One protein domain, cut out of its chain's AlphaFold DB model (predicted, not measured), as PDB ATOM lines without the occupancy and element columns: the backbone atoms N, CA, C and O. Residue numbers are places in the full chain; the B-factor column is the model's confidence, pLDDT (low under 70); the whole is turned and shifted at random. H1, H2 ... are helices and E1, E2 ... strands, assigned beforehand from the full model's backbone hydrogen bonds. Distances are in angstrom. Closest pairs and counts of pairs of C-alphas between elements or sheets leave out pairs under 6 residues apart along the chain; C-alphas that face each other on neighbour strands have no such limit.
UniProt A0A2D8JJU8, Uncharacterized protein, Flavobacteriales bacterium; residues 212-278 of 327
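This is residues 212 to 278 of the 327 residues of an uncharacterized protein of Flavobacteriales bacterium (UniProt A0A2D8JJU8). Two small lobes stand end to end along a rod: one is the hairpin of E2 and E3 with H2 packed on it, the other holds E1 and H1 packed together, and residues 243 to 246 run between the lobes. In the lobe of E1 and H1, the first printed residues fold back so that residues 212 to 213 pair antiparallel with residues 222 to 223 of E1, and the long link after E1 loops out at the far end. The printed part has 67 residues, with three named strands and two named helices in the order E1, H1, E2, E3, H2; E2 and E3 make an antiparallel sheet. The class is mixed, helices and strands, with under half of the residues in named elements. The whole is loose, with a radius of gyration of the C-alphas of 14.5 A, and spans 47 by 20 by 12 A.

E2 is residues 247 to 250, 10.7 A from first to last C-alpha, beginning at C-alpha 247 at (517.570, 557.383, 392.050). E3 is residues 256 to 259, 9.9 A long. H2 is residues 269 to 277, 12.4 A long, and ends at C-alpha 277 at (501.467, 562.573, 388.320). H1 is residues 236 to 242, 10.0 A long. E1 is residues 222 to 224, 6.5 A long, and begins at C-alpha 222 at (525.936, 547.934, 386.471).

E2 and E3 form a hairpin, antiparallel, with 141 degrees between their directions. The C-alphas of Trp 248 and Ser 258 face each other at 4.3 A. N 249 and O 257 are within hydrogen-bond range at 2.8 A, and N 259 and O 247 at 2.7 A. The closest C-alphas of H2 and E2 are those of Cys 276 and Cys 250, 5.7 A apart. The closest of H2 and E3 are those of Val 273 and Cys 256, 5.6 A apart. The closest C-alphas of E1 and H1 are those of Cys 223 and Cys 239, 6.1 A apart. E1 pairs with no named strand. E1 is apart from E2, E3 and H2, and H1 is apart from E3 and H2. In H1 and H2 every O i to N i+4 pair is within hydrogen-bond range.

The two C-alphas farthest apart are those of Asn 228 and Gln 253, at 47.4 A. The printed part has no cut. The link from E1 to H1 is long, with 11 residues; the links from H1 to E2 and from E2 to E3 are tight, and that from E3 to H2 is short. The mean pLDDT of the printed part is 73.2, and 23 residues are under 70, among them residues 215 to 220, 260 to 265 and 276 to 278.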
ATOM      1  N   CYS A 212     532.048 550.896 384.852       85.56
ATOM      2  CA  CYS A 212     530.688 551.299 385.185       85.56
ATOM      3  C   CYS A 212     529.974 551.750 383.908       85.56
ATOM      4  O   CYS A 212     530.347 552.763 383.308       85.56
ATOM      5  N   VAL A 213     528.935 551.022 383.499       80.50
ATOM      6  CA  VAL A 213     528.067 551.460 382.399       80.50
ATOM      7  C   VAL A 213     526.995 552.367 382.971       80.50
ATOM      8  O   VAL A 213     526.244 551.977 383.863       80.50
ATOM      9  N   THR A 214     526.918 553.580 382.428       72.25
ATOM     10  CA  THR A 214     525.855 554.530 382.751       72.25
ATOM     11  C   THR A 214     524.760 554.448 381.691       72.25
ATOM     12  O   THR A 214     525.022 554.599 380.502       72.25
ATOM     13  N   TYR A 215     523.542 554.153 382.146       65.25
ATOM     14  CA  TYR A 215     522.253 554.328 381.464       65.25
ATOM     15  C   TYR A 215     522.196 554.077 379.938       65.25
ATOM     16  O   TYR A 215     522.382 554.985 379.125       65.25
ATOM     17  N   VAL A 216     521.802 552.864 379.528       50.88
ATOM     18  CA  VAL A 216     521.359 552.578 378.148       50.88
ATOM     19  C   VAL A 216     519.998 551.880 378.196       50.88
ATOM     20  O   VAL A 216     519.905 550.671 378.393       50.88
ATOM     21  N   GLY A 217     518.920 552.647 378.019       53.62
ATOM     22  CA  GLY A 217     517.553 552.142 378.198       53.62
ATOM     23  C   GLY A 217     517.197 551.915 379.673       53.62
ATOM     24  O   GLY A 217     517.959 552.274 380.559       53.62
ATOM     25  N   ASN A 218     516.021 551.346 379.946       53.56
ATOM     26  CA  ASN A 218     515.435 551.193 381.294       53.56
ATOM     27  C   ASN A 218     516.161 550.170 382.206       53.56
ATOM     28  O   ASN A 218     515.517 549.482 382.996       53.56
ATOM     29  N   VAL A 219     517.477 550.018 382.071       55.22
ATOM     30  CA  VAL A 219     518.314 549.122 382.872       55.22
ATOM     31  C   VAL A 219     519.281 550.005 383.660       55.22
ATOM     32  O   VAL A 219     519.992 550.816 383.066       55.22
ATOM     33  N   GLY A 220     519.253 549.901 384.990       62.12
ATOM     34  CA  GLY A 220     520.097 550.698 385.885       62.12
ATOM     35  C   GLY A 220     521.595 550.463 385.666       62.12
ATOM     36  O   GLY A 220     521.997 549.570 384.921       62.12
ATOM     37  N   ASN A 221     522.427 551.272 386.320       74.00
ATOM     38  CA  ASN A 221     523.879 551.141 386.221       74.00
ATOM     39  C   ASN A 221     524.342 549.773 386.734       74.00
ATOM     40  O   ASN A 221     523.854 549.276 387.750       74.00
ATOM     41  N   TYR A 222     525.313 549.179 386.046       79.56
ATOM     42  CA  TYR A 222     525.936 547.934 386.471       79.56
ATOM     43  C   TYR A 222     527.417 547.922 386.106       79.56
ATOM     44  O   TYR A 222     527.871 548.607 385.184       79.56
ATOM     45  N   CYS A 223     528.161 547.116 386.853       85.88
ATOM     46  CA  CYS A 223     529.565 546.852 386.600       85.88
ATOM     47  C   CYS A 223     529.699 545.647 385.678       85.88
ATOM     48  O   CYS A 223     529.087 544.604 385.917       85.88
ATOM     49  N   TYR A 224     530.513 545.777 384.637       85.38
ATOM     50  CA  TYR A 224     530.875 544.661 383.769       85.38
ATOM     51  C   TYR A 224     532.386 544.600 383.594       85.38
ATOM     52  O   TYR A 224     533.069 545.621 383.681       85.38
ATOM     53  N   ASP A 225     532.892 543.396 383.358       82.81
ATOM     54  CA  ASP A 225     534.283 543.189 382.983       82.81
ATOM     55  C   ASP A 225     534.404 543.259 381.450       82.81
ATOM     56  O   ASP A 225     533.785 542.441 380.760       82.81
ATOM     57  N   PRO A 226     535.157 544.222 380.882       77.62
ATOM     58  CA  PRO A 226     535.395 544.304 379.444       77.62
ATOM     59  C   PRO A 226     536.280 543.169 378.902       77.62
ATOM     60  O   PRO A 226     536.451 543.074 377.686       77.62
ATOM     61  N   GLY A 227     536.867 542.328 379.761       69.81
ATOM     62  CA  GLY A 227     537.657 541.153 379.379       69.81
ATOM     63  C   GLY A 227     539.040 541.475 378.804       69.81
ATOM     64  O   GLY A 227     539.787 540.571 378.444       69.81
ATOM     65  N   ASN A 228     539.403 542.758 378.724       69.19
ATOM     66  CA  ASN A 228     540.668 543.243 378.167       69.19
ATOM     67  C   ASN A 228     541.674 543.707 379.238       69.19
ATOM     68  O   ASN A 228     542.755 544.172 378.889       69.19
ATOM     69  N   GLY A 229     541.319 543.624 380.526       72.44
ATOM     70  CA  GLY A 229     542.170 544.073 381.632       72.44
ATOM     71  C   GLY A 229     542.377 545.595 381.720       72.44
ATOM     72  O   GLY A 229     543.305 546.031 382.401       72.44
ATOM     73  N   LEU A 230     541.568 546.407 381.022       76.50
ATOM     74  CA  LEU A 230     541.678 547.876 380.964       76.50
ATOM     75  C   LEU A 230     540.505 548.623 381.624       76.50
ATOM     76  O   LEU A 230     540.370 549.830 381.432       76.50
ATOM     77  N   GLY A 231     539.663 547.928 382.384       81.50
ATOM     78  CA  GLY A 231     538.548 548.534 383.108       81.50
ATOM     79  C   GLY A 231     539.008 549.526 384.183       81.50
ATOM     80  O   GLY A 231     540.071 549.386 384.791       81.50
ATOM     81  N   SER A 232     538.177 550.531 384.433       85.62
ATOM     82  CA  SER A 232     538.438 551.675 385.316       85.62
ATOM     83  C   SER A 232     538.605 551.300 386.794       85.62
ATOM     84  O   SER A 232     539.207 552.055 387.563       85.62
ATOM     85  N   TYR A 233     538.086 550.145 387.212       85.44
ATOM     86  CA  TYR A 233     538.126 549.657 388.588       85.44
ATOM     87  C   TYR A 233     538.818 548.292 388.678       85.44
ATOM     88  O   TYR A 233     538.512 547.361 387.939       85.44
ATOM     89  N   MET A 234     539.713 548.134 389.655       83.00
ATOM     90  CA  MET A 234     540.492 546.899 389.860       83.00
ATOM     91  C   MET A 234     539.724 545.787 390.600       83.00
ATOM     92  O   MET A 234     540.265 544.709 390.831       83.00
ATOM     93  N   SER A 235     538.484 546.043 391.026       84.81
ATOM     94  CA  SER A 235     537.610 545.049 391.652       84.81
ATOM     95  C   SER A 235     536.139 545.385 391.418       84.81
ATOM     96  O   SER A 235     535.774 546.559 391.319       84.81
ATOM     97  N   LEU A 236     535.291 544.352 391.407       81.06
ATOM     98  CA  LEU A 236     533.838 544.499 391.311       81.06
ATOM     99  C   LEU A 236     533.309 545.412 392.420       81.06
ATOM    100  O   LEU A 236     532.600 546.369 392.149       81.06
ATOM    101  N   SER A 237     533.761 545.192 393.655       83.00
ATOM    102  CA  SER A 237     533.350 545.987 394.815       83.00
ATOM    103  C   SER A 237     533.717 547.471 394.712       83.00
ATOM    104  O   SER A 237     532.979 548.324 395.199       83.00
ATOM    105  N   ALA A 238     534.856 547.811 394.101       84.25
ATOM    106  CA  ALA A 238     535.248 549.203 393.899       84.25
ATOM    107  C   ALA A 238     534.375 549.870 392.828       84.25
ATOM    108  O   ALA A 238     533.999 551.029 392.991       84.25
ATOM    109  N   CYS A 239     534.022 549.121 391.781       87.19
ATOM    110  CA  CYS A 239     533.084 549.578 390.767       87.19
ATOM    111  C   CYS A 239     531.679 549.766 391.357       87.19
ATOM    112  O   CYS A 239     531.129 550.853 391.241       87.19
ATOM    113  N   GLU A 240     531.126 548.774 392.059       83.19
ATOM    114  CA  GLU A 240     529.767 548.827 392.624       83.19
ATOM    115  C   GLU A 240     529.580 550.012 393.581       83.19
ATOM    116  O   GLU A 240     528.568 550.701 393.515       83.19
ATOM    117  N   ASN A 241     530.585 550.315 394.412       78.94
ATOM    118  CA  ASN A 241     530.535 551.467 395.319       78.94
ATOM    119  C   ASN A 241     530.585 552.821 394.595       78.94
ATOM    120  O   ASN A 241     530.071 553.812 395.109       78.94
ATOM    121  N   ALA A 242     531.236 552.889 393.434       78.88
ATOM    122  CA  ALA A 242     531.342 554.115 392.647       78.88
ATOM    123  C   ALA A 242     530.206 554.261 391.616       78.88
ATOM    124  O   ALA A 242     529.938 555.369 391.155       78.88
ATOM    125  N   CYS A 243     529.542 553.160 391.260       80.56
ATOM    126  CA  CYS A 243     528.568 553.055 390.174       80.56
ATOM    127  C   CYS A 243     527.111 553.201 390.662       80.56
ATOM    128  O   CYS A 243     526.205 552.576 390.117       80.56
ATOM    129  N   ILE A 244     526.868 554.034 391.683       71.81
ATOM    130  CA  ILE A 244     525.531 554.282 392.250       71.81
ATOM    131  C   ILE A 244     524.936 555.545 391.602       71.81
ATOM    132  O   ILE A 244     525.440 556.645 391.848       71.81
ATOM    133  N   PRO A 245     523.895 555.440 390.755       66.38
ATOM    134  CA  PRO A 245     523.221 556.612 390.218       66.38
ATOM    135  C   PRO A 245     522.322 557.257 391.283       66.38
ATOM    136  O   PRO A 245     521.793 556.557 392.151       66.38
ATOM    137  N   PRO A 246     522.065 558.574 391.194       67.00
ATOM    138  CA  PRO A 246     520.952 559.155 391.921       67.00
ATOM    139  C   PRO A 246     519.660 558.500 391.418       67.00
ATOM    140  O   PRO A 246     519.436 558.372 390.212       67.00
ATOM    141  N   SER A 247     518.838 558.038 392.351       72.69
ATOM    142  CA  SER A 247     517.570 557.383 392.050       72.69
ATOM    143  C   SER A 247     516.460 557.999 392.891       72.69
ATOM    144  O   SER A 247     516.731 558.678 393.881       72.69
ATOM    145  N   TRP A 248     515.211 557.816 392.488       78.25
ATOM    146  CA  TRP A 248     514.052 558.411 393.128       78.25
ATOM    147  C   TRP A 248     512.852 557.465 393.115       78.25
ATOM    148  O   TRP A 248     512.645 556.746 392.144       78.25
ATOM    149  N   ASP A 249     512.033 557.495 394.163       76.75
ATOM    150  CA  ASP A 249     510.769 556.759 394.266       76.75
ATOM    151  C   ASP A 249     509.580 557.712 394.337       76.75
ATOM    152  O   ASP A 249     509.696 558.838 394.815       76.75
ATOM    153  N   CYS A 250     508.409 557.224 393.934       77.31
ATOM    154  CA  CYS A 250     507.154 557.893 394.246       77.31
ATOM    155  C   CYS A 250     506.659 557.472 395.632       77.31
ATOM    156  O   CYS A 250     506.540 556.276 395.905       77.31
ATOM    157  N   ASP A 251     506.292 558.423 396.485       75.88
ATOM    158  CA  ASP A 251     505.764 558.148 397.831       75.88
ATOM    159  C   ASP A 251     504.314 557.613 397.846       75.88
ATOM    160  O   ASP A 251     503.745 557.336 398.904       75.88
ATOM    161  N   GLY A 252     503.702 557.453 396.668       59.44
ATOM    162  CA  GLY A 252     502.315 557.015 396.509       59.44
ATOM    163  C   GLY A 252     501.274 558.101 396.810       59.44
ATOM    164  O   GLY A 252     500.079 557.823 396.732       59.44
ATOM    165  N   GLN A 253     501.702 559.327 397.124       59.47
ATOM    166  CA  GLN A 253     500.865 560.518 397.324       59.47
ATOM    167  C   GLN A 253     501.122 561.596 396.258       59.47
ATOM    168  O   GLN A 253     500.588 562.700 396.346       59.47
ATOM    169  N   GLY A 254     501.890 561.250 395.222       64.50
ATOM    170  CA  GLY A 254     502.198 562.122 394.092       64.50
ATOM    171  C   GLY A 254     503.486 562.924 394.271       64.50
ATOM    172  O   GLY A 254     503.715 563.853 393.501       64.50
ATOM    173  N   VAL A 255     504.327 562.592 395.257       73.75
ATOM    174  CA  VAL A 255     505.600 563.279 395.500       73.75
ATOM    175  C   VAL A 255     506.768 562.333 395.254       73.75
ATOM    176  O   VAL A 255     506.776 561.170 395.657       73.75
ATOM    177  N   CYS A 256     507.780 562.861 394.574       79.38
ATOM    178  CA  CYS A 256     509.004 562.146 394.270       79.38
ATOM    179  C   CYS A 256     510.061 562.347 395.374       79.38
ATOM    180  O   CYS A 256     510.366 563.486 395.736       79.38
ATOM    181  N   ILE A 257     510.646 561.259 395.884       82.19
ATOM    182  CA  ILE A 257     511.662 561.245 396.951       82.19
ATOM    183  C   ILE A 257     512.989 560.664 396.448       82.19
ATOM    184  O   ILE A 257     512.981 559.697 395.698       82.19
ATOM    185  N   SER A 258     514.134 561.228 396.851       75.31
ATOM    186  CA  SER A 258     515.461 560.721 396.458       75.31
ATOM    187  C   SER A 258     515.893 559.504 397.280       75.31
ATOM    188  O   SER A 258     515.637 559.417 398.481       75.31
ATOM    189  N   ARG A 259     516.586 558.582 396.615       72.81
ATOM    190  CA  ARG A 259     517.113 557.315 397.113       72.81
ATOM    191  C   ARG A 259     518.619 557.275 396.865       72.81
ATOM    192  O   ARG A 259     519.073 557.177 395.723       72.81
ATOM    193  N   ASP A 260     519.373 557.333 397.957       61.19
ATOM    194  CA  ASP A 260     520.842 557.356 397.943       61.19
ATOM    195  C   ASP A 260     521.464 555.954 397.769       61.19
ATOM    196  O   ASP A 260     522.682 555.812 397.709       61.19
ATOM    197  N   ASP A 261     520.632 554.910 397.691       63.41
ATOM    198  CA  ASP A 261     521.019 553.512 397.476       63.41
ATOM    199  C   ASP A 261     520.967 553.086 395.996       63.41
ATOM    200  O   ASP A 261     521.279 551.940 395.678       63.41
ATOM    201  N   GLY A 262     520.582 553.991 395.088       65.38
ATOM    202  CA  GLY A 262     520.458 553.705 393.655       65.38
ATOM    203  C   GLY A 262     519.288 552.780 393.290       65.38
ATOM    204  O   GLY A 262     519.207 552.349 392.141       65.38
ATOM    205  N   MET A 263     518.396 552.466 394.238       62.94
ATOM    206  CA  MET A 263     517.300 551.499 394.070       62.94
ATOM    207  C   MET A 263     515.929 552.144 393.823       62.94
ATOM    208  O   MET A 263     514.913 551.446 393.826       62.94
ATOM    209  N   GLY A 264     515.876 553.461 393.629       67.31
ATOM    210  CA  GLY A 264     514.648 554.173 393.298       67.31
ATOM    211  C   GLY A 264     514.098 553.804 391.916       67.31
ATOM    212  O   GLY A 264     514.843 553.523 390.979       67.31
ATOM    213  N   MET A 265     512.775 553.836 391.786       67.19
ATOM    214  CA  MET A 265     512.020 553.532 390.567       67.19
ATOM    215  C   MET A 265     512.385 554.415 389.357       67.19
ATOM    216  O   MET A 265     512.168 554.011 388.214       67.19
ATOM    217  N   PHE A 266     512.936 555.606 389.585       70.69
ATOM    218  CA  PHE A 266     513.311 556.579 388.561       70.69
ATOM    219  C   PHE A 266     514.757 557.022 388.735       70.69
ATOM    220  O   PHE A 266     515.227 557.173 389.852       70.69
ATOM    221  N   PHE A 267     515.440 557.322 387.634       69.56
ATOM    222  CA  PHE A 267     516.823 557.824 387.630       69.56
ATOM    223  C   PHE A 267     516.927 559.244 387.051       69.56
ATOM    224  O   PHE A 267     518.012 559.760 386.798       69.56
ATOM    225  N   ASP A 268     515.774 559.889 386.872       72.00
ATOM    226  CA  ASP A 268     515.623 561.312 386.601       72.00
ATOM    227  C   ASP A 268     514.482 561.832 387.480       72.00
ATOM    228  O   ASP A 268     513.336 561.378 387.381       72.00
ATOM    229  N   SER A 269     514.794 562.803 388.337       71.81
ATOM    230  CA  SER A 269     513.816 563.462 389.208       71.81
ATOM    231  C   SER A 269     512.598 564.009 388.451       71.81
ATOM    232  O   SER A 269     511.483 563.967 388.964       71.81
ATOM    233  N   THR A 270     512.770 564.457 387.206       76.94
ATOM    234  CA  THR A 270     511.697 565.035 386.383       76.94
ATOM    235  C   THR A 270     510.750 563.954 385.864       76.94
ATOM    236  O   THR A 270     509.534 564.155 385.811       76.94
ATOM    237  N   GLN A 271     511.290 562.781 385.518       73.94
ATOM    238  CA  GLN A 271     510.498 561.615 385.115       73.94
ATOM    239  C   GLN A 271     509.733 561.024 386.293       73.94
ATOM    240  O   GLN A 271     508.573 560.663 386.140       73.94
ATOM    241  N   CYS A 272     510.357 560.975 387.467       75.31
ATOM    242  CA  CYS A 272     509.705 560.558 388.700       75.31
ATOM    243  C   CYS A 272     508.504 561.440 389.044       75.31
ATOM    244  O   CYS A 272     507.424 560.926 389.313       75.31
ATOM    245  N   VAL A 273     508.669 562.765 388.957       76.81
ATOM    246  CA  VAL A 273     507.570 563.725 389.145       76.81
ATOM    247  C   VAL A 273     506.474 563.488 388.106       76.81
ATOM    248  O   VAL A 273     505.316 563.310 388.469       76.81
ATOM    249  N   SER A 274     506.843 563.369 386.828       75.25
ATOM    250  CA  SER A 274     505.875 563.138 385.748       75.25
ATOM    251  C   SER A 274     505.113 561.817 385.916       75.25
ATOM    252  O   SER A 274     503.910 561.773 385.684       75.25
ATOM    253  N   TYR A 275     505.784 560.744 386.346       72.50
ATOM    254  CA  TYR A 275     505.168 559.437 386.582       72.50
ATOM    255  C   TYR A 275     504.285 559.425 387.829       72.50
ATOM    256  O   TYR A 275     503.181 558.886 387.785       72.50
ATOM    257  N   CYS A 276     504.740 560.033 388.929       67.62
ATOM    258  CA  CYS A 276     503.927 560.240 390.129       67.62
ATOM    259  C   CYS A 276     502.611 560.957 389.807       67.62
ATOM    260  O   CYS A 276     501.586 560.674 390.425       67.62
ATOM    261  N   GLU A 277     502.636 561.851 388.819       68.00
ATOM    262  CA  GLU A 277     501.467 562.573 388.320       68.00
ATOM    263  C   GLU A 277     500.647 561.773 387.288       68.00
ATOM    264  O   GLU A 277     499.463 562.056 387.097       68.00
ATOM    265  N   SER A 278     501.227 560.756 386.636       61.28
ATOM    266  CA  SER A 278     500.652 560.081 385.462       61.28
ATOM    267  C   SER A 278     500.253 558.612 385.659       61.28
ATOM    268  O   SER A 278     500.104 557.900 384.662       61.28
TER     269      SER A 278